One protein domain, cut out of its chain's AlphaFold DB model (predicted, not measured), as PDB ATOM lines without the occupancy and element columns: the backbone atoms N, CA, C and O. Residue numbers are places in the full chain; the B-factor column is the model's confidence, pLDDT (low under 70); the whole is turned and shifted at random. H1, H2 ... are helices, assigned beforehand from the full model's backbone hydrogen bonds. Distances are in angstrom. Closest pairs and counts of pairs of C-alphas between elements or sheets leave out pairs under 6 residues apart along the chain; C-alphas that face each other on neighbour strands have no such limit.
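This is residues 65 to 125 and 169 to 251 of the 522 residues of an uncharacterized protein of Glomus cerebriforme (UniProt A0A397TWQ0). A long rod with one thick end and one thin end: the long helix H2 reaches from a loose cluster of the shorter helices H1, H5, H6 and H7 with long links to a corner made with H3, where H4 lies across H3 and reaches on outward. In the thick end H1 folds back beside the beginning of H2 as a hairpin, and H5 runs side by side with H1; at the thin end residues 169 to 176 of H4 stick out free. The printed part has 144 residues with seven named helices, H1 to H7 in order along the chain, and no named strand; the class is all helix. It is loose, with a radius of gyration of the C-alphas of 19.5 A, and spans 72 by 30 by 23 A.

The longest helix, H2, holds residues 84 to 109 and is 37.3 A long, from C-alpha 84 at (7.236, 6.865, -16.430) to C-alpha 109 at (-24.919, -8.568, -27.307). Before it comes H1, residues 65 to 76, 16.0 A long; after it comes H3, residues 114 to 124, 15.0 A long. H4, residues 169 to 187, is 25.8 A long and begins at C-alpha 169, (-44.784, -9.490, -18.503). H5 holds residues 196 to 206 and is 15.3 A long, H6 holds residues 222 to 230, and H7 holds residues 243 to 248.

H2 and H1 form a helical hairpin: they touch, at a shallow tilt of 13 degrees, opposite ways. The closest C-alphas are those of Ile 75 and Ile 87, 5.9 A apart; H1 touches with residues 71 to 75 alone, H2 with residues 87 to 91 alone. H1 touches H5 with residues 68 to 72 alone, the closest C-alphas being those of Glu 68 and Phe 198, 6.7 A apart; the two run the same way at a shallow tilt of 3 degrees. H6 is close to H2 but not clearly touching, with the C-alphas of Glu 88 and Leu 224 5.6 A apart. H5 and H6 are near each other, and H7 touches no helix. H3 is close to H2 but not clearly touching, with the C-alphas of Leu 107 and Pro 114 6.8 A apart, and only just about perpendicular at 72 degrees. H4 is close to H3 but not clearly touching, with the C-alphas of Tyr 117 and Ser 181 7.5 A apart, and H4 and H2 are apart. In each of H1 to H7 every O i to N i+4 pair is within hydrogen-bond range.

The two C-alphas farthest apart are those of Ile 169 and Asp 212, 71.7 A. Residues 126 to 168 are not printed, and C-alphas 125 and 169 are 27.9 A apart across this cut. The links H5 to H6 and H6 to H7 are long. The mean pLDDT of the printed part is 85.4; 21 residues are under 70, among them residues 180 to 192.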
ATOM      1  N   GLN A  65      -5.059  -6.829 -30.587       91.25
ATOM      2  CA  GLN A  65      -3.617  -6.936 -30.847       91.25
ATOM      3  C   GLN A  65      -3.068  -5.743 -31.642       91.25
ATOM      4  O   GLN A  65      -1.984  -5.250 -31.337       91.25
ATOM      5  N   GLN A  66      -3.813  -5.242 -32.633       93.88
ATOM      6  CA  GLN A  66      -3.408  -4.049 -33.380       93.88
ATOM      7  C   GLN A  66      -3.379  -2.803 -32.485       93.88
ATOM      8  O   GLN A  66      -2.420  -2.036 -32.523       93.88
ATOM      9  N   ASN A  67      -4.413  -2.615 -31.661       92.81
ATOM     10  CA  ASN A  67      -4.492  -1.502 -30.720       92.81
ATOM     11  C   ASN A  67      -3.346  -1.544 -29.692       92.81
ATOM     12  O   ASN A  67      -2.740  -0.514 -29.408       92.81
ATOM     13  N   GLU A  68      -3.021  -2.731 -29.178       93.69
ATOM     14  CA  GLU A  68      -1.885  -2.954 -28.280       93.69
ATOM     15  C   GLU A  68      -0.543  -2.692 -28.966       93.69
ATOM     16  O   GLU A  68       0.337  -2.083 -28.366       93.69
ATOM     17  N   SER A  69      -0.379  -3.110 -30.224       94.81
ATOM     18  CA  SER A  69       0.842  -2.848 -30.992       94.81
ATOM     19  C   SER A  69       1.063  -1.352 -31.207       94.81
ATOM     20  O   SER A  69       2.191  -0.882 -31.076       94.81
ATOM     21  N   ASN A  70      -0.004  -0.606 -31.503       94.81
ATOM     22  CA  ASN A  70       0.064   0.848 -31.646       94.81
ATOM     23  C   ASN A  70       0.433   1.503 -30.304       94.81
ATOM     24  O   ASN A  70       1.328   2.338 -30.254       94.81
ATOM     25  N   LEU A  71      -0.189   1.064 -29.203       94.38
ATOM     26  CA  LEU A  71       0.141   1.560 -27.866       94.38
ATOM     27  C   LEU A  71       1.592   1.237 -27.465       94.38
ATOM     28  O   LEU A  71       2.251   2.069 -26.851       94.38
ATOM     29  N   LEU A  72       2.106   0.050 -27.807       94.12
ATOM     30  CA  LEU A  72       3.508  -0.301 -27.555       94.12
ATOM     31  C   LEU A  72       4.459   0.604 -28.329       94.12
ATOM     32  O   LEU A  72       5.447   1.040 -27.751       94.12
ATOM     33  N   ALA A  73       4.175   0.891 -29.602       94.62
ATOM     34  CA  ALA A  73       4.984   1.827 -30.378       94.62
ATOM     35  C   ALA A  73       5.016   3.210 -29.701       94.62
ATOM     36  O   ALA A  73       6.089   3.765 -29.488       94.62
ATOM     37  N   ASP A  74       3.855   3.686 -29.248       93.69
ATOM     38  CA  ASP A  74       3.691   4.971 -28.564       93.69
ATOM     39  C   ASP A  74       4.350   5.059 -27.177       93.69
ATOM     40  O   ASP A  74       4.567   6.174 -26.699       93.69
ATOM     41  N   ILE A  75       4.555   3.924 -26.496       92.56
ATOM     42  CA  ILE A  75       5.178   3.823 -25.160       92.56
ATOM     43  C   ILE A  75       6.693   3.618 -25.269       92.56
ATOM     44  O   ILE A  75       7.453   4.086 -24.422       92.56
ATOM     45  N   LEU A  76       7.134   2.863 -26.276       90.06
ATOM     46  CA  LEU A  76       8.545   2.546 -26.475       90.06
ATOM     47  C   LEU A  76       9.301   3.676 -27.173       90.06
ATOM     48  O   LEU A  76      10.532   3.674 -27.136       90.06
ATOM     49  N   ASP A  77       8.597   4.629 -27.787       91.62
ATOM     50  CA  ASP A  77       9.203   5.817 -28.370       91.62
ATOM     51  C   ASP A  77       9.587   6.834 -27.271       91.62
ATOM     52  O   ASP A  77       8.715   7.484 -26.678       91.62
ATOM     53  N   PRO A  78      10.893   7.029 -26.998       88.50
ATOM     54  CA  PRO A  78      11.350   7.950 -25.961       88.50
ATOM     55  C   PRO A  78      11.057   9.421 -26.289       88.50
ATOM     56  O   PRO A  78      11.160  10.263 -25.395       88.50
ATOM     57  N   THR A  79      10.726   9.748 -27.546       91.56
ATOM     58  CA  THR A  79      10.361  11.109 -27.963       91.56
ATOM     59  C   THR A  79       8.915  11.452 -27.613       91.56
ATOM     60  O   THR A  79       8.617  12.612 -27.330       91.56
ATOM     61  N   ILE A  80       8.029  10.449 -27.579       88.38
ATOM     62  CA  ILE A  80       6.592  10.620 -27.330       88.38
ATOM     63  C   ILE A  80       6.261  10.423 -25.844       88.38
ATOM     64  O   ILE A  80       5.411  11.129 -25.304       88.38
ATOM     65  N   THR A  81       6.910   9.465 -25.179       84.38
ATOM     66  CA  THR A  81       6.714   9.169 -23.748       84.38
ATOM     67  C   THR A  81       8.034   9.232 -22.993       84.38
ATOM     68  O   THR A  81       8.621   8.197 -22.664       84.38
ATOM     69  N   PRO A  82       8.534  10.445 -22.708       82.06
ATOM     70  CA  PRO A  82       9.801  10.612 -22.011       82.06
ATOM     71  C   PRO A  82       9.761  10.164 -20.543       82.06
ATOM     72  O   PRO A  82      10.825   9.869 -19.985       82.06
ATOM     73  N   THR A  83       8.581  10.128 -19.904       91.12
ATOM     74  CA  THR A  83       8.454   9.885 -18.456       91.12
ATOM     75  C   THR A  83       7.631   8.645 -18.094       91.12
ATOM     76  O   THR A  83       6.657   8.287 -18.756       91.12
ATOM     77  N   ALA A  84       7.973   8.013 -16.965       88.88
ATOM     78  CA  ALA A  84       7.236   6.865 -16.430       88.88
ATOM     79  C   ALA A  84       5.755   7.180 -16.118       88.88
ATOM     80  O   ALA A  84       4.899   6.305 -16.244       88.88
ATOM     81  N   GLN A  85       5.444   8.429 -15.747       91.19
ATOM     82  CA  GLN A  85       4.076   8.881 -15.465       91.19
ATOM     83  C   GLN A  85       3.212   8.956 -16.729       91.19
ATOM     84  O   GLN A  85       2.029   8.625 -16.690       91.19
ATOM     85  N   GLU A  86       3.785   9.357 -17.865       92.56
ATOM     86  CA  GLU A  86       3.060   9.375 -19.142       92.56
ATOM     87  C   GLU A  86       2.790   7.961 -19.650       92.56
ATOM     88  O   GLU A  86       1.696   7.697 -20.148       92.56
ATOM     89  N   ILE A  87       3.750   7.044 -19.477       90.00
ATOM     90  CA  ILE A  87       3.567   5.617 -19.783       90.00
ATOM     91  C   ILE A  87       2.401   5.059 -18.964       90.00
ATOM     92  O   ILE A  87       1.472   4.474 -19.518       90.00
ATOM     93  N   GLU A  88       2.427   5.283 -17.650       89.88
ATOM     94  CA  GLU A  88       1.359   4.873 -16.741       89.88
ATOM     95  C   GLU A  88       0.002   5.433 -17.178       89.88
ATOM     96  O   GLU A  88      -0.951   4.671 -17.346       89.88
ATOM     97  N   LYS A  89      -0.074   6.744 -17.430       92.38
ATOM     98  CA  LYS A  89      -1.305   7.403 -17.863       92.38
ATOM     99  C   LYS A  89      -1.843   6.797 -19.158       92.38
ATOM    100  O   LYS A  89      -3.016   6.442 -19.207       92.38
ATOM    101  N   LYS A  90      -0.997   6.606 -20.179       93.25
ATOM    102  CA  LYS A  90      -1.412   5.996 -21.454       93.25
ATOM    103  C   LYS A  90      -1.933   4.568 -21.274       93.25
ATOM    104  O   LYS A  90      -2.935   4.213 -21.892       93.25
ATOM    105  N   ILE A  91      -1.287   3.757 -20.431       90.75
ATOM    106  CA  ILE A  91      -1.730   2.380 -20.153       90.75
ATOM    107  C   ILE A  91      -3.075   2.383 -19.425       90.75
ATOM    108  O   ILE A  91      -3.968   1.624 -19.800       90.75
ATOM    109  N   ILE A  92      -3.242   3.234 -18.409       86.62
ATOM    110  CA  ILE A  92      -4.495   3.340 -17.653       86.62
ATOM    111  C   ILE A  92      -5.622   3.852 -18.556       86.62
ATOM    112  O   ILE A  92      -6.695   3.250 -18.582       86.62
ATOM    113  N   ASP A  93      -5.378   4.899 -19.344       90.56
ATOM    114  CA  ASP A  93      -6.358   5.457 -20.282       90.56
ATOM    115  C   ASP A  93      -6.776   4.410 -21.326       90.56
ATOM    116  O   ASP A  93      -7.965   4.248 -21.621       90.56
ATOM    117  N   PHE A  94      -5.815   3.637 -21.845       91.56
ATOM    118  CA  PHE A  94      -6.104   2.519 -22.736       91.56
ATOM    119  C   PHE A  94      -6.907   1.417 -22.046       91.56
ATOM    120  O   PHE A  94      -7.846   0.890 -22.649       91.56
ATOM    121  N   ALA A  95      -6.580   1.080 -20.793       87.25
ATOM    122  CA  ALA A  95      -7.320   0.087 -20.022       87.25
ATOM    123  C   ALA A  95      -8.782   0.509 -19.857       87.25
ATOM    124  O   ALA A  95      -9.684  -0.251 -20.197       87.25
ATOM    125  N   VAL A  96      -9.012   1.749 -19.416       85.25
ATOM    126  CA  VAL A  96     -10.350   2.325 -19.218       85.25
ATOM    127  C   VAL A  96     -11.125   2.371 -20.536       85.25
ATOM    128  O   VAL A  96     -12.303   2.005 -20.582       85.25
ATOM    129  N   LYS A  97     -10.472   2.772 -21.635       89.25
ATOM    130  CA  LYS A  97     -11.084   2.786 -22.969       89.25
ATOM    131  C   LYS A  97     -11.480   1.379 -23.419       89.25
ATOM    132  O   LYS A  97     -12.608   1.183 -23.865       89.25
ATOM    133  N   THR A  98     -10.585   0.408 -23.268       86.12
ATOM    134  CA  THR A  98     -10.809  -0.980 -23.696       86.12
ATOM    135  C   THR A  98     -11.870  -1.664 -22.836       86.12
ATOM    136  O   THR A  98     -12.763  -2.309 -23.380       86.12
ATOM    137  N   GLU A  99     -11.854  -1.453 -21.514       83.25
ATOM    138  CA  GLU A  99     -12.921  -1.890 -20.603       83.25
ATOM    139  C   GLU A  99     -14.275  -1.300 -21.027       83.25
ATOM    140  O   GLU A  99     -15.271  -2.022 -21.100       83.25
ATOM    141  N   SER A 100     -14.319  -0.006 -21.372       82.38
ATOM    142  CA  SER A 100     -15.539   0.662 -21.841       82.38
ATOM    143  C   SER A 100     -16.041   0.102 -23.177       82.38
ATOM    144  O   SER A 100     -17.239  -0.142 -23.330       82.38
ATOM    145  N   GLU A 101     -15.155  -0.122 -24.152       85.81
ATOM    146  CA  GLU A 101     -15.507  -0.695 -25.461       85.81
ATOM    147  C   GLU A 101     -15.981  -2.149 -25.347       85.81
ATOM    148  O   GLU A 101     -16.987  -2.525 -25.963       85.81
ATOM    149  N   TYR A 102     -15.302  -2.950 -24.523       81.94
ATOM    150  CA  TYR A 102     -15.697  -4.324 -24.225       81.94
ATOM    151  C   TYR A 102     -17.072  -4.364 -23.558       81.94
ATOM    152  O   TYR A 102     -17.968  -5.075 -24.019       81.94
ATOM    153  N   LEU A 103     -17.277  -3.537 -22.529       79.19
ATOM    154  CA  LEU A 103     -18.552  -3.427 -21.830       79.19
ATOM    155  C   LEU A 103     -19.676  -3.011 -22.784       79.19
ATOM    156  O   LEU A 103     -20.724  -3.651 -22.799       79.19
ATOM    157  N   LYS A 104     -19.459  -1.995 -23.630       83.75
ATOM    158  CA  LYS A 104     -20.439  -1.569 -24.646       83.75
ATOM    159  C   LYS A 104     -20.792  -2.699 -25.612       83.75
ATOM    160  O   LYS A 104     -21.968  -2.893 -25.912       83.75
ATOM    161  N   SER A 105     -19.793  -3.450 -26.076       82.00
ATOM    162  CA  SER A 105     -19.995  -4.578 -26.994       82.00
ATOM    163  C   SER A 105     -20.803  -5.695 -26.333       82.00
ATOM    164  O   SER A 105     -21.754  -6.209 -26.916       82.00
ATOM    165  N   ARG A 106     -20.487  -6.021 -25.075       76.25
ATOM    166  CA  ARG A 106     -21.172  -7.075 -24.323       76.25
ATOM    167  C   ARG A 106     -22.604  -6.679 -23.940       76.25
ATOM    168  O   ARG A 106     -23.509  -7.494 -24.081       76.25
ATOM    169  N   LEU A 107     -22.832  -5.422 -23.542       79.44
ATOM    170  CA  LEU A 107     -24.176  -4.874 -23.310       79.44
ATOM    171  C   LEU A 107     -25.033  -4.941 -24.579       79.44
ATOM    172  O   LEU A 107     -26.183  -5.371 -24.516       79.44
ATOM    173  N   LYS A 108     -24.452  -4.602 -25.738       84.88
ATOM    174  CA  LYS A 108     -25.121  -4.725 -27.039       84.88
ATOM    175  C   LYS A 108     -25.515  -6.176 -27.342       84.88
ATOM    176  O   LYS A 108     -26.649  -6.404 -27.747       84.88
ATOM    177  N   ASN A 109     -24.630  -7.144 -27.088       80.56
ATOM    178  CA  ASN A 109     -24.919  -8.568 -27.307       80.56
ATOM    179  C   ASN A 109     -26.058  -9.088 -26.414       80.56
ATOM    180  O   ASN A 109     -26.811  -9.963 -26.828       80.56
ATOM    181  N   HIS A 110     -26.226  -8.524 -25.215       77.44
ATOM    182  CA  HIS A 110     -27.329  -8.867 -24.311       77.44
ATOM    183  C   HIS A 110     -28.565  -7.967 -24.462       77.44
ATOM    184  O   HIS A 110     -29.494  -8.084 -23.667       77.44
ATOM    185  N   SER A 111     -28.603  -7.083 -25.468       83.50
ATOM    186  CA  SER A 111     -29.688  -6.105 -25.663       83.50
ATOM    187  C   SER A 111     -29.950  -5.218 -24.434       83.50
ATOM    188  O   SER A 111     -31.077  -4.787 -24.191       83.50
ATOM    189  N   ILE A 112     -28.909  -4.933 -23.643       78.19
ATOM    190  CA  ILE A 112     -28.985  -4.051 -22.475       78.19
ATOM    191  C   ILE A 112     -28.590  -2.640 -22.912       78.19
ATOM    192  O   ILE A 112     -27.478  -2.402 -23.386       78.19
ATOM    193  N   GLU A 113     -29.489  -1.675 -22.731       82.00
ATOM    194  CA  GLU A 113     -29.188  -0.272 -23.019       82.00
ATOM    195  C   GLU A 113     -28.117   0.276 -22.053       82.00
ATOM    196  O   GLU A 113     -28.296   0.200 -20.832       82.00
ATOM    197  N   PRO A 114     -27.035   0.914 -22.548       77.94
ATOM    198  CA  PRO A 114     -25.969   1.447 -21.695       77.94
ATOM    199  C   PRO A 114     -26.442   2.449 -20.634       77.94
ATOM    200  O   PRO A 114     -25.859   2.526 -19.555       77.94
ATOM    201  N   LYS A 115     -27.507   3.212 -20.922       82.50
ATOM    202  CA  LYS A 115     -28.104   4.158 -19.966       82.50
ATOM    203  C   LYS A 115     -28.658   3.434 -18.736       82.50
ATOM    204  O   LYS A 115     -28.307   3.812 -17.623       82.50
ATOM    205  N   LYS A 116     -29.406   2.343 -18.943       76.81
ATOM    206  CA  LYS A 116     -29.971   1.517 -17.865       76.81
ATOM    207  C   LYS A 116     -28.885   0.840 -17.034       76.81
ATOM    208  O   LYS A 116     -28.979   0.807 -15.814       76.81
ATOM    209  N   TYR A 117     -27.814   0.370 -17.673       72.81
ATOM    210  CA  TYR A 117     -26.667  -0.191 -16.954       72.81
ATOM    211  C   TYR A 117     -25.968   0.848 -16.057       72.81
ATOM    212  O   TYR A 117     -25.623   0.555 -14.914       72.81
ATOM    213  N   ASN A 118     -25.791   2.081 -16.542       74.62
ATOM    214  CA  ASN A 118     -25.199   3.160 -15.746       74.62
ATOM    215  C   ASN A 118     -26.111   3.614 -14.594       74.62
ATOM    216  O   ASN A 118     -25.615   3.918 -13.510       74.62
ATOM    217  N   GLU A 119     -27.428   3.669 -14.811       75.88
ATOM    218  CA  GLU A 119     -28.410   3.898 -13.742       75.88
ATOM    219  C   GLU A 119     -28.330   2.796 -12.685       75.88
ATOM    220  O   GLU A 119     -28.231   3.098 -11.496       75.88
ATOM    221  N   TYR A 120     -28.241   1.536 -13.115       66.69
ATOM    222  CA  TYR A 120     -28.062   0.396 -12.227       66.69
ATOM    223  C   TYR A 120     -26.760   0.490 -11.419       66.69
ATOM    224  O   TYR A 120     -26.790   0.346 -10.202       66.69
ATOM    225  N   LEU A 121     -25.622   0.806 -12.050       64.00
ATOM    226  CA  LEU A 121     -24.358   1.009 -11.333       64.00
ATOM    227  C   LEU A 121     -24.460   2.116 -10.279       64.00
ATOM    228  O   LEU A 121     -23.912   1.952  -9.195       64.00
ATOM    229  N   LYS A 122     -25.178   3.213 -10.569       75.00
ATOM    230  CA  LYS A 122     -25.408   4.300  -9.603       75.00
ATOM    231  C   LYS A 122     -26.266   3.854  -8.421       75.00
ATOM    232  O   LYS A 122     -26.007   4.295  -7.304       75.00
ATOM    233  N   VAL A 123     -27.282   3.020  -8.652       67.00
ATOM    234  CA  VAL A 123     -28.110   2.437  -7.582       67.00
ATOM    235  C   VAL A 123     -27.277   1.454  -6.760       67.00
ATOM    236  O   VAL A 123     -27.237   1.555  -5.538       67.00
ATOM    237  N   TYR A 124     -26.519   0.583  -7.427       57.16
ATOM    238  CA  TYR A 124     -25.680  -0.429  -6.794       57.16
ATOM    239  C   TYR A 124     -24.537   0.176  -5.970       57.16
ATOM    240  O   TYR A 124     -24.267  -0.287  -4.871       57.16
ATOM    241  N   SER A 125     -23.898   1.251  -6.448       56.97
ATOM    242  CA  SER A 125     -22.856   1.959  -5.690       56.97
ATOM    243  C   SER A 125     -23.394   2.727  -4.480       56.97
ATOM    244  O   SER A 125     -22.612   3.121  -3.620       56.97
ATOM    245  N   ILE A 169     -45.938  -9.216 -17.619       58.41
ATOM    246  CA  ILE A 169     -44.784  -9.490 -18.503       58.41
ATOM    247  C   ILE A 169     -43.775  -8.334 -18.486       58.41
ATOM    248  O   ILE A 169     -42.574  -8.576 -18.598       58.41
ATOM    249  N   LYS A 170     -44.219  -7.077 -18.345       66.38
ATOM    250  CA  LYS A 170     -43.295  -5.937 -18.226       66.38
ATOM    251  C   LYS A 170     -42.535  -5.976 -16.900       66.38
ATOM    252  O   LYS A 170     -41.321  -5.787 -16.929       66.38
ATOM    253  N   SER A 171     -43.223  -6.285 -15.798       70.44
ATOM    254  CA  SER A 171     -42.625  -6.431 -14.461       70.44
ATOM    255  C   SER A 171     -41.617  -7.586 -14.400       70.44
ATOM    256  O   SER A 171     -40.455  -7.387 -14.046       70.44
ATOM    257  N   LEU A 172     -42.011  -8.772 -14.875       64.06
ATOM    258  CA  LEU A 172     -41.149  -9.957 -14.926       64.06
ATOM    259  C   LEU A 172     -39.949  -9.760 -15.860       64.06
ATOM    260  O   LEU A 172     -38.836 -10.176 -15.542       64.06
ATOM    261  N   LYS A 173     -40.133  -9.071 -16.997       71.06
ATOM    262  CA  LYS A 173     -39.006  -8.701 -17.869       71.06
ATOM    263  C   LYS A 173     -38.047  -7.742 -17.170       71.06
ATOM    264  O   LYS A 173     -36.842  -7.919 -17.334       71.06
ATOM    265  N   SER A 174     -38.536  -6.752 -16.414       73.88
ATOM    266  CA  SER A 174     -37.662  -5.833 -15.671       73.88
ATOM    267  C   SER A 174     -36.900  -6.525 -14.545       73.88
ATOM    268  O   SER A 174     -35.698  -6.305 -14.430       73.88
ATOM    269  N   GLU A 175     -37.551  -7.408 -13.790       73.56
ATOM    270  CA  GLU A 175     -36.922  -8.161 -12.703       73.56
ATOM    271  C   GLU A 175     -35.872  -9.144 -13.237       73.56
ATOM    272  O   GLU A 175     -34.738  -9.179 -12.760       73.56
ATOM    273  N   TYR A 176     -36.186  -9.866 -14.315       70.94
ATOM    274  CA  TYR A 176     -35.229 -10.738 -14.993       70.94
ATOM    275  C   TYR A 176     -34.021  -9.969 -15.547       70.94
ATOM    276  O   TYR A 176     -32.878 -10.413 -15.413       70.94
ATOM    277  N   LEU A 177     -34.253  -8.797 -16.153       71.31
ATOM    278  CA  LEU A 177     -33.183  -7.901 -16.606       71.31
ATOM    279  C   LEU A 177     -32.330  -7.406 -15.432       71.31
ATOM    280  O   LEU A 177     -31.112  -7.295 -15.582       71.31
ATOM    281  N   GLU A 178     -32.930  -7.144 -14.272       71.44
ATOM    282  CA  GLU A 178     -32.216  -6.724 -13.066       71.44
ATOM    283  C   GLU A 178     -31.372  -7.860 -12.469       71.44
ATOM    284  O   GLU A 178     -30.190  -7.657 -12.183       71.44
ATOM    285  N   ILE A 179     -31.925  -9.073 -12.360       71.75
ATOM    286  CA  ILE A 179     -31.206 -10.272 -11.902       71.75
ATOM    287  C   ILE A 179     -30.045 -10.583 -12.849       71.75
ATOM    288  O   ILE A 179     -28.911 -10.731 -12.394       71.75
ATOM    289  N   LYS A 180     -30.271 -10.567 -14.168       69.94
ATOM    290  CA  LYS A 180     -29.184 -10.738 -15.139       69.94
ATOM    291  C   LYS A 180     -28.149  -9.627 -15.058       69.94
ATOM    292  O   LYS A 180     -26.968  -9.914 -15.187       69.94
ATOM    293  N   SER A 181     -28.545  -8.381 -14.810       64.81
ATOM    294  CA  SER A 181     -27.597  -7.272 -14.626       64.81
ATOM    295  C   SER A 181     -26.760  -7.444 -13.350       64.81
ATOM    296  O   SER A 181     -25.558  -7.178 -13.372       64.81
ATOM    297  N   ARG A 182     -27.360  -7.958 -12.264       66.06
ATOM    298  CA  ARG A 182     -26.679  -8.335 -11.010       66.06
ATOM    299  C   ARG A 182     -25.683  -9.466 -11.232       66.06
ATOM    300  O   ARG A 182     -24.524  -9.349 -10.837       66.06
ATOM    301  N   GLU A 183     -26.121 -10.552 -11.858       66.75
ATOM    302  CA  GLU A 183     -25.268 -11.691 -12.198       66.75
ATOM    303  C   GLU A 183     -24.150 -11.278 -13.148       66.75
ATOM    304  O   GLU A 183     -23.009 -11.674 -12.958       66.75
ATOM    305  N   PHE A 184     -24.433 -10.395 -14.102       64.75
ATOM    306  CA  PHE A 184     -23.451  -9.862 -15.034       64.75
ATOM    307  C   PHE A 184     -22.434  -8.937 -14.359       64.75
ATOM    308  O   PHE A 184     -21.246  -9.008 -14.665       64.75
ATOM    309  N   ALA A 185     -22.855  -8.109 -13.401       64.81
ATOM    310  CA  ALA A 185     -21.940  -7.317 -12.580       64.81
ATOM    311  C   ALA A 185     -21.028  -8.214 -11.719       64.81
ATOM    312  O   ALA A 185     -19.852  -7.898 -11.542       64.81
ATOM    313  N   LYS A 186     -21.544  -9.357 -11.240       64.19
ATOM    314  CA  LYS A 186     -20.787 -10.364 -10.475       64.19
ATOM    315  C   LYS A 186     -19.855 -11.213 -11.356       64.19
ATOM    316  O   LYS A 186     -18.726 -11.474 -10.956       64.19
ATOM    317  N   ALA A 187     -20.309 -11.607 -12.548       58.41
ATOM    318  CA  ALA A 187     -19.610 -12.464 -13.512       58.41
ATOM    319  C   ALA A 187     -18.728 -11.687 -14.503       58.41
ATOM    320  O   ALA A 187     -17.977 -12.282 -15.277       58.41
ATOM    321  N   ASN A 188     -18.739 -10.349 -14.469       54.97
ATOM    322  CA  ASN A 188     -17.694  -9.509 -15.062       54.97
ATOM    323  C   ASN A 188     -16.385  -9.600 -14.251       54.97
ATOM    324  O   ASN A 188     -15.699  -8.607 -13.995       54.97
ATOM    325  N   THR A 189     -15.983 -10.820 -13.899       50.38
ATOM    326  CA  THR A 189     -14.593 -11.179 -13.648       50.38
ATOM    327  C   THR A 189     -13.837 -11.051 -14.971       50.38
ATOM    328  O   THR A 189     -13.669 -11.999 -15.725       50.38
ATOM    329  N   ARG A 190     -13.508  -9.789 -15.265       57.97
ATOM    330  CA  ARG A 190     -12.388  -9.250 -16.043       57.97
ATOM    331  C   ARG A 190     -11.826 -10.216 -17.086       57.97
ATOM    332  O   ARG A 190     -10.886 -10.951 -16.803       57.97
ATOM    333  N   VAL A 191     -12.332 -10.131 -18.317       56.62
ATOM    334  CA  VAL A 191     -11.521 -10.544 -19.470       56.62
ATOM    335  C   VAL A 191     -10.205  -9.761 -19.387       56.62
ATOM    336  O   VAL A 191     -10.263  -8.548 -19.158       56.62
ATOM    337  N   PRO A 192      -9.036 -10.419 -19.496       62.06
ATOM    338  CA  PRO A 192      -7.759  -9.726 -19.464       62.06
ATOM    339  C   PRO A 192      -7.739  -8.688 -20.585       62.06
ATOM    340  O   PRO A 192      -7.889  -9.008 -21.761       62.06
ATOM    341  N   ILE A 193      -7.630  -7.426 -20.177       77.38
ATOM    342  CA  ILE A 193      -7.700  -6.249 -21.056       77.38
ATOM    343  C   ILE A 193      -6.486  -6.192 -21.981       77.38
ATOM    344  O   ILE A 193      -6.554  -5.620 -23.064       77.38
ATOM    345  N   PHE A 194      -5.395  -6.801 -21.529       89.44
ATOM    346  CA  PHE A 194      -4.108  -6.814 -22.185       89.44
ATOM    347  C   PHE A 194      -3.701  -8.246 -22.508       89.44
ATOM    348  O   PHE A 194      -3.887  -9.154 -21.693       89.44
ATOM    349  N   SER A 195      -3.088  -8.441 -23.669       92.00
ATOM    350  CA  SER A 195      -2.385  -9.676 -23.980       92.00
ATOM    351  C   SER A 195      -1.169  -9.865 -23.069       92.00
ATOM    352  O   SER A 195      -0.508  -8.912 -22.642       92.00
ATOM    353  N   ASN A 196      -0.837 -11.127 -22.799       92.94
ATOM    354  CA  ASN A 196       0.338 -11.477 -22.001       92.94
ATOM    355  C   ASN A 196       1.635 -10.951 -22.635       92.94
ATOM    356  O   ASN A 196       2.523 -10.489 -21.923       92.94
ATOM    357  N   ASP A 197       1.725 -10.948 -23.969       94.62
ATOM    358  CA  ASP A 197       2.886 -10.431 -24.698       94.62
ATOM    359  C   ASP A 197       3.047  -8.917 -24.532       94.62
ATOM    360  O   ASP A 197       4.170  -8.431 -24.374       94.62
ATOM    361  N   PHE A 198       1.934  -8.173 -24.535       95.19
ATOM    362  CA  PHE A 198       1.937  -6.742 -24.247       95.19
ATOM    363  C   PHE A 198       2.473  -6.478 -22.838       95.19
ATOM    364  O   PHE A 198       3.442  -5.731 -22.681       95.19
ATOM    365  N   ILE A 199       1.901  -7.140 -21.823       95.75
ATOM    366  CA  ILE A 199       2.313  -6.959 -20.423       95.75
ATOM    367  C   ILE A 199       3.789  -7.318 -20.258       95.75
ATOM    368  O   ILE A 199       4.542  -6.543 -19.673       95.75
ATOM    369  N   LYS A 200       4.229  -8.449 -20.818       96.50
ATOM    370  CA  LYS A 200       5.625  -8.895 -20.756       96.50
ATOM    371  C   LYS A 200       6.582  -7.852 -21.334       96.50
ATOM    372  O   LYS A 200       7.595  -7.554 -20.706       96.50
ATOM    373  N   LYS A 201       6.256  -7.260 -22.491       96.56
ATOM    374  CA  LYS A 201       7.071  -6.198 -23.106       96.56
ATOM    375  C   LYS A 201       7.121  -4.946 -22.235       96.56
ATOM    376  O   LYS A 201       8.219  -4.479 -21.937       96.56
ATOM    377  N   VAL A 202       5.971  -4.455 -21.770       95.38
ATOM    378  CA  VAL A 202       5.895  -3.275 -20.890       95.38
ATOM    379  C   VAL A 202       6.687  -3.497 -19.601       95.38
ATOM    380  O   VAL A 202       7.534  -2.683 -19.247       95.38
ATOM    381  N   VAL A 203       6.477  -4.631 -18.931       96.75
ATOM    382  CA  VAL A 203       7.178  -4.992 -17.692       96.75
ATOM    383  C   VAL A 203       8.684  -5.099 -17.927       96.75
ATOM    384  O   VAL A 203       9.459  -4.542 -17.151       96.75
ATOM    385  N   SER A 204       9.112  -5.751 -19.014       96.06
ATOM    386  CA  SER A 204      10.535  -5.869 -19.356       96.06
ATOM    387  C   SER A 204      11.196  -4.512 -19.614       96.06
ATOM    388  O   SER A 204      12.343  -4.304 -19.222       96.06
ATOM    389  N   TYR A 205      10.459  -3.569 -20.209       95.06
ATOM    390  CA  TYR A 205      10.932  -2.211 -20.453       95.06
ATOM    391  C   TYR A 205      11.048  -1.411 -19.148       95.06
ATOM    392  O   TYR A 205      12.098  -0.829 -18.870       95.06
ATOM    393  N   CYS A 206      10.025  -1.461 -18.289       94.88
ATOM    394  CA  CYS A 206      10.025  -0.786 -16.988       94.88
ATOM    395  C   CYS A 206      11.060  -1.353 -15.996       94.88
ATOM    396  O   CYS A 206      11.526  -0.627 -15.118       94.88
ATOM    397  N   ILE A 207      11.422  -2.638 -16.116       96.12
ATOM    398  CA  ILE A 207      12.439  -3.303 -15.274       96.12
ATOM    399  C   ILE A 207      13.822  -3.311 -15.947       96.12
ATOM    400  O   ILE A 207      14.780  -3.847 -15.385       96.12
ATOM    401  N   SER A 208      13.969  -2.672 -17.110       95.19
ATOM    402  CA  SER A 208      15.247  -2.619 -17.819       95.19
ATOM    403  C   SER A 208      16.398  -2.149 -16.919       95.19
ATOM    404  O   SER A 208      16.232  -1.383 -15.962       95.19
ATOM    405  N   GLN A 209      17.580  -2.681 -17.205       96.31
ATOM    406  CA  GLN A 209      18.823  -2.304 -16.548       96.31
ATOM    407  C   GLN A 209      19.636  -1.439 -17.506       96.31
ATOM    408  O   GLN A 209      19.575  -1.605 -18.727       96.31
ATOM    409  N   ASN A 210      20.397  -0.515 -16.938       95.25
ATOM    410  CA  ASN A 210      21.409   0.236 -17.661       95.25
ATOM    411  C   ASN A 210      22.579  -0.701 -18.059       95.25
ATOM    412  O   ASN A 210      22.699  -1.808 -17.521       95.25
ATOM    413  N   PRO A 211      23.474  -0.291 -18.980       95.81
ATOM    414  CA  PRO A 211      24.630  -1.102 -19.389       95.81
ATOM    415  C   PRO A 211      25.574  -1.496 -18.237       95.81
ATOM    416  O   PRO A 211      26.268  -2.505 -18.319       95.81
ATOM    417  N   ASP A 212      25.571  -0.722 -17.151       95.44
ATOM    418  CA  ASP A 212      26.318  -0.960 -15.910       95.44
ATOM    419  C   ASP A 212      25.636  -1.972 -14.961       95.44
ATOM    420  O   ASP A 212      26.133  -2.212 -13.861       95.44
ATOM    421  N   LYS A 213      24.518  -2.582 -15.383       94.06
ATOM    422  CA  LYS A 213      23.650  -3.471 -14.590       94.06
ATOM    423  C   LYS A 213      22.920  -2.778 -13.437       94.06
ATOM    424  O   LYS A 213      22.319  -3.463 -12.610       94.06
ATOM    425  N   THR A 214      22.925  -1.448 -13.372       94.94
ATOM    426  CA  THR A 214      22.104  -0.731 -12.393       94.94
ATOM    427  C   THR A 214      20.641  -0.684 -12.849       94.94
ATOM    428  O   THR A 214      20.357  -0.667 -14.054       94.94
ATOM    429  N   PRO A 215      19.675  -0.675 -11.913       95.56
ATOM    430  CA  PRO A 215      18.265  -0.531 -12.252       95.56
ATOM    431  C   PRO A 215      17.996   0.794 -12.968       95.56
ATOM    432  O   PRO A 215      18.319   1.867 -12.455       95.56
ATOM    433  N   ASN A 216      17.347   0.745 -14.133       94.62
ATOM    434  CA  ASN A 216      16.945   1.964 -14.820       94.62
ATOM    435  C   ASN A 216      15.712   2.574 -14.135       94.62
ATOM    436  O   ASN A 216      14.585   2.112 -14.311       94.62
ATOM    437  N   MET A 217      15.928   3.631 -13.352       94.44
ATOM    438  CA  MET A 217      14.855   4.325 -12.630       94.44
ATOM    439  C   MET A 217      14.052   5.295 -13.504       94.44
ATOM    440  O   MET A 217      12.975   5.721 -13.095       94.44
ATOM    441  N   LYS A 218      14.526   5.636 -14.712       92.31
ATOM    442  CA  LYS A 218      13.846   6.604 -15.591       92.31
ATOM    443  C   LYS A 218      12.472   6.104 -16.050       92.31
ATOM    444  O   LYS A 218      11.539   6.892 -16.176       92.31
ATOM    445  N   PHE A 219      12.354   4.795 -16.275       89.50
ATOM    446  CA  PHE A 219      11.142   4.145 -16.792       89.50
ATOM    447  C   PHE A 219      10.362   3.369 -15.725       89.50
ATOM    448  O   PHE A 219       9.398   2.665 -16.033       89.50
ATOM    449  N   TRP A 220      10.769   3.487 -14.463       94.56
ATOM    450  CA  TRP A 220      10.120   2.820 -13.349       94.56
ATOM    451  C   TRP A 220       8.885   3.607 -12.886       94.56
ATOM    452  O   TRP A 220       9.010   4.719 -12.374       94.56
ATOM    453  N   SER A 221       7.689   3.024 -13.022       94.56
ATOM    454  CA  SER A 221       6.458   3.540 -12.399       94.56
ATOM    455  C   SER A 221       5.951   2.556 -11.348       94.56
ATOM    456  O   SER A 221       5.475   1.466 -11.667       94.56
ATOM    457  N   ALA A 222       6.026   2.954 -10.076       95.00
ATOM    458  CA  ALA A 222       5.534   2.137  -8.973       95.00
ATOM    459  C   ALA A 222       4.013   1.915  -9.046       95.00
ATOM    460  O   ALA A 222       3.532   0.808  -8.808       95.00
ATOM    461  N   SER A 223       3.264   2.950  -9.423       92.38
ATOM    462  CA  SER A 223       1.808   2.905  -9.557       92.38
ATOM    463  C   SER A 223       1.355   1.955 -10.669       92.38
ATOM    464  O   SER A 223       0.377   1.227 -10.496       92.38
ATOM    465  N   LEU A 224       2.096   1.884 -11.784       92.56
ATOM    466  CA  LEU A 224       1.833   0.913 -12.846       92.56
ATOM    467  C   LEU A 224       1.972  -0.525 -12.329       92.56
ATOM    468  O   LEU A 224       1.086  -1.347 -12.553       92.56
ATOM    469  N   PHE A 225       3.053  -0.836 -11.605       96.06
ATOM    470  CA  PHE A 225       3.228  -2.166 -11.009       96.06
ATOM    471  C   PHE A 225       2.152  -2.480  -9.980       96.06
ATOM    472  O   PHE A 225       1.624  -3.589  -9.987       96.06
ATOM    473  N   GLN A 226       1.780  -1.511  -9.143       94.62
ATOM    474  CA  GLN A 226       0.663  -1.669  -8.218       94.62
ATOM    475  C   GLN A 226      -0.620  -2.050  -8.968       94.62
ATOM    476  O   GLN A 226      -1.260  -3.040  -8.616       94.62
ATOM    477  N   TYR A 227      -0.950  -1.330 -10.043       91.12
ATOM    478  CA  TYR A 227      -2.105  -1.637 -10.882       91.12
ATOM    479  C   TYR A 227      -2.021  -3.051 -11.479       91.12
ATOM    480  O   TYR A 227      -2.972  -3.826 -11.363       91.12
ATOM    481  N   LEU A 228      -0.883  -3.424 -12.077       93.88
ATOM    482  CA  LEU A 228      -0.699  -4.752 -12.676       93.88
ATOM    483  C   LEU A 228      -0.828  -5.877 -11.637       93.88
ATOM    484  O   LEU A 228      -1.436  -6.906 -11.928       93.88
ATOM    485  N   ILE A 229      -0.314  -5.677 -10.422       94.44
ATOM    486  CA  ILE A 229      -0.400  -6.645  -9.322       94.44
ATOM    487  C   ILE A 229      -1.842  -6.764  -8.809       94.44
ATOM    488  O   ILE A 229      -2.380  -7.864  -8.747       94.44
ATOM    489  N   GLU A 230      -2.524  -5.654  -8.509       88.69
ATOM    490  CA  GLU A 230      -3.900  -5.658  -7.973       88.69
ATOM    491  C   GLU A 230      -4.944  -6.234  -8.951       88.69
ATOM    492  O   GLU A 230      -6.036  -6.698  -8.559       88.69
ATOM    493  N   LYS A 231      -4.634  -6.158 -10.251       88.56
ATOM    494  CA  LYS A 231      -5.417  -6.754 -11.336       88.56
ATOM    495  C   LYS A 231      -5.000  -8.193 -11.664       88.56
ATOM    496  O   LYS A 231      -5.675  -8.794 -12.495       88.56
ATOM    497  N   ASN A 232      -3.996  -8.757 -10.985       91.81
ATOM    498  CA  ASN A 232      -3.414 -10.082 -11.243       91.81
ATOM    499  C   ASN A 232      -2.911 -10.244 -12.694       91.81
ATOM    500  O   ASN A 232      -3.023 -11.314 -13.286       91.81
ATOM    501  N   PHE A 233      -2.401  -9.165 -13.290       92.94
ATOM    502  CA  PHE A 233      -1.811  -9.171 -14.632       92.94
ATOM    503  C   PHE A 233      -0.308  -9.437 -14.614       92.94
ATOM    504  O   PHE A 233       0.255  -9.778 -15.647       92.94
ATOM    505  N   LEU A 234       0.353  -9.276 -13.470       95.81
ATOM    506  CA  LEU A 234       1.779  -9.545 -13.337       95.81
ATOM    507  C   LEU A 234       2.023 -11.031 -13.033       95.81
ATOM    508  O   LEU A 234       1.473 -11.555 -12.071       95.81
ATOM    509  N   SER A 235       2.882 -11.671 -13.828       96.38
ATOM    510  CA  SER A 235       3.414 -13.023 -13.601       96.38
ATOM    511  C   SER A 235       4.921 -12.945 -13.364       96.38
ATOM    512  O   SER A 235       5.606 -12.113 -13.973       96.38
ATOM    513  N   ASN A 236       5.460 -13.834 -12.524       97.00
ATOM    514  CA  ASN A 236       6.902 -13.917 -12.282       97.00
ATOM    515  C   ASN A 236       7.706 -14.182 -13.564       97.00
ATOM    516  O   ASN A 236       8.812 -13.669 -13.721       97.00
ATOM    517  N   SER A 237       7.122 -14.909 -14.521       96.94
ATOM    518  CA  SER A 237       7.750 -15.223 -15.812       96.94
ATOM    519  C   SER A 237       8.033 -14.001 -16.700       96.94
ATOM    520  O   SER A 237       8.814 -14.089 -17.651       96.94
ATOM    521  N   TYR A 238       7.407 -12.854 -16.414       97.00
ATOM    522  CA  TYR A 238       7.576 -11.629 -17.200       97.00
ATOM    523  C   TYR A 238       8.839 -10.854 -16.828       97.00
ATOM    524  O   TYR A 238       9.288 -10.009 -17.602       97.00
ATOM    525  N   VAL A 239       9.419 -11.146 -15.663       96.94
ATOM    526  CA  VAL A 239      10.587 -10.446 -15.139       96.94
ATOM    527  C   VAL A 239      11.809 -11.343 -15.252       96.94
ATOM    528  O   VAL A 239      11.864 -12.427 -14.673       96.94
ATOM    529  N   LYS A 240      12.823 -10.877 -15.985       94.88
ATOM    530  CA  LYS A 240      14.122 -11.550 -16.022       94.88
ATOM    531  C   LYS A 240      14.725 -11.520 -14.612       94.88
ATOM    532  O   LYS A 240      14.773 -10.460 -14.003       94.88
ATOM    533  N   ASP A 241      15.151 -12.679 -14.118       95.44
ATOM    534  CA  ASP A 241      15.633 -12.923 -12.746       95.44
ATOM    535  C   ASP A 241      14.566 -12.894 -11.629       95.44
ATOM    536  O   ASP A 241      14.916 -13.028 -10.455       95.44
ATOM    537  N   GLY A 242      13.281 -12.784 -11.974       96.88
ATOM    538  CA  GLY A 242      12.171 -12.852 -11.022       96.88
ATOM    539  C   GLY A 242      11.789 -11.509 -10.389       96.88
ATOM    540  O   GLY A 242      12.594 -10.586 -10.239       96.88
ATOM    541  N   ILE A 243      10.516 -11.401 -10.000       97.75
ATOM    542  CA  ILE A 243       9.913 -10.170  -9.456       97.75
ATOM    543  C   ILE A 243      10.582  -9.755  -8.146       97.75
ATOM    544  O   ILE A 243      10.824  -8.570  -7.916       97.75
ATOM    545  N   VAL A 244      10.891 -10.733  -7.291       97.94
ATOM    546  CA  VAL A 244      11.450 -10.493  -5.957       97.94
ATOM    547  C   VAL A 244      12.761  -9.714  -6.050       97.94
ATOM    548  O   VAL A 244      12.892  -8.653  -5.442       97.94
ATOM    549  N   LYS A 245      13.706 -10.200  -6.861       97.56
ATOM    550  CA  LYS A 245      15.012  -9.561  -7.044       97.56
ATOM    551  C   LYS A 245      14.865  -8.169  -7.660       97.56
ATOM    552  O   LYS A 245      15.420  -7.209  -7.132       97.56
ATOM    553  N   ALA A 246      14.043  -8.039  -8.704       97.44
ATOM    554  CA  ALA A 246      13.813  -6.764  -9.379       97.44
ATOM    555  C   ALA A 246      13.249  -5.669  -8.456       97.44
ATOM    556  O   ALA A 246      13.565  -4.489  -8.641       97.44
ATOM    557  N   PHE A 247      12.412  -6.041  -7.480       97.56
ATOM    558  CA  PHE A 247      11.833  -5.105  -6.511       97.56
ATOM    559  C   PHE A 247      12.771  -4.802  -5.338       97.56
ATOM    560  O   PHE A 247      12.773  -3.664  -4.869       97.56
ATOM    561  N   ILE A 248      13.587  -5.769  -4.898       96.94
ATOM    562  CA  ILE A 248      14.649  -5.537  -3.903       96.94
ATOM    563  C   ILE A 248      15.675  -4.537  -4.446       96.94
ATOM    564  O   ILE A 248      15.979  -3.562  -3.770       96.94
ATOM    565  N   GLU A 249      16.143  -4.721  -5.686       96.25
ATOM    566  CA  GLU A 249      17.116  -3.826  -6.340       96.25
ATOM    567  C   GLU A 249      16.642  -2.364  -6.425       96.25
ATOM    568  O   GLU A 249      17.450  -1.455  -6.597       96.25
ATOM    569  N   ARG A 250      15.329  -2.133  -6.326       95.94
ATOM    570  CA  ARG A 250      14.701  -0.810  -6.423       95.94
ATOM    571  C   ARG A 250      14.164  -0.289  -5.091       95.94
ATOM    572  O   ARG A 250      13.436   0.701  -5.088       95.94
ATOM    573  N   ASP A 251      14.453  -0.977  -3.984       95.00
ATOM    574  CA  ASP A 251      13.915  -0.678  -2.650       95.00
ATOM    575  C   ASP A 251      12.374  -0.550  -2.617       95.00
ATOM    576  O   ASP A 251      11.783   0.163  -1.799       95.00
TER     577      ASP A 251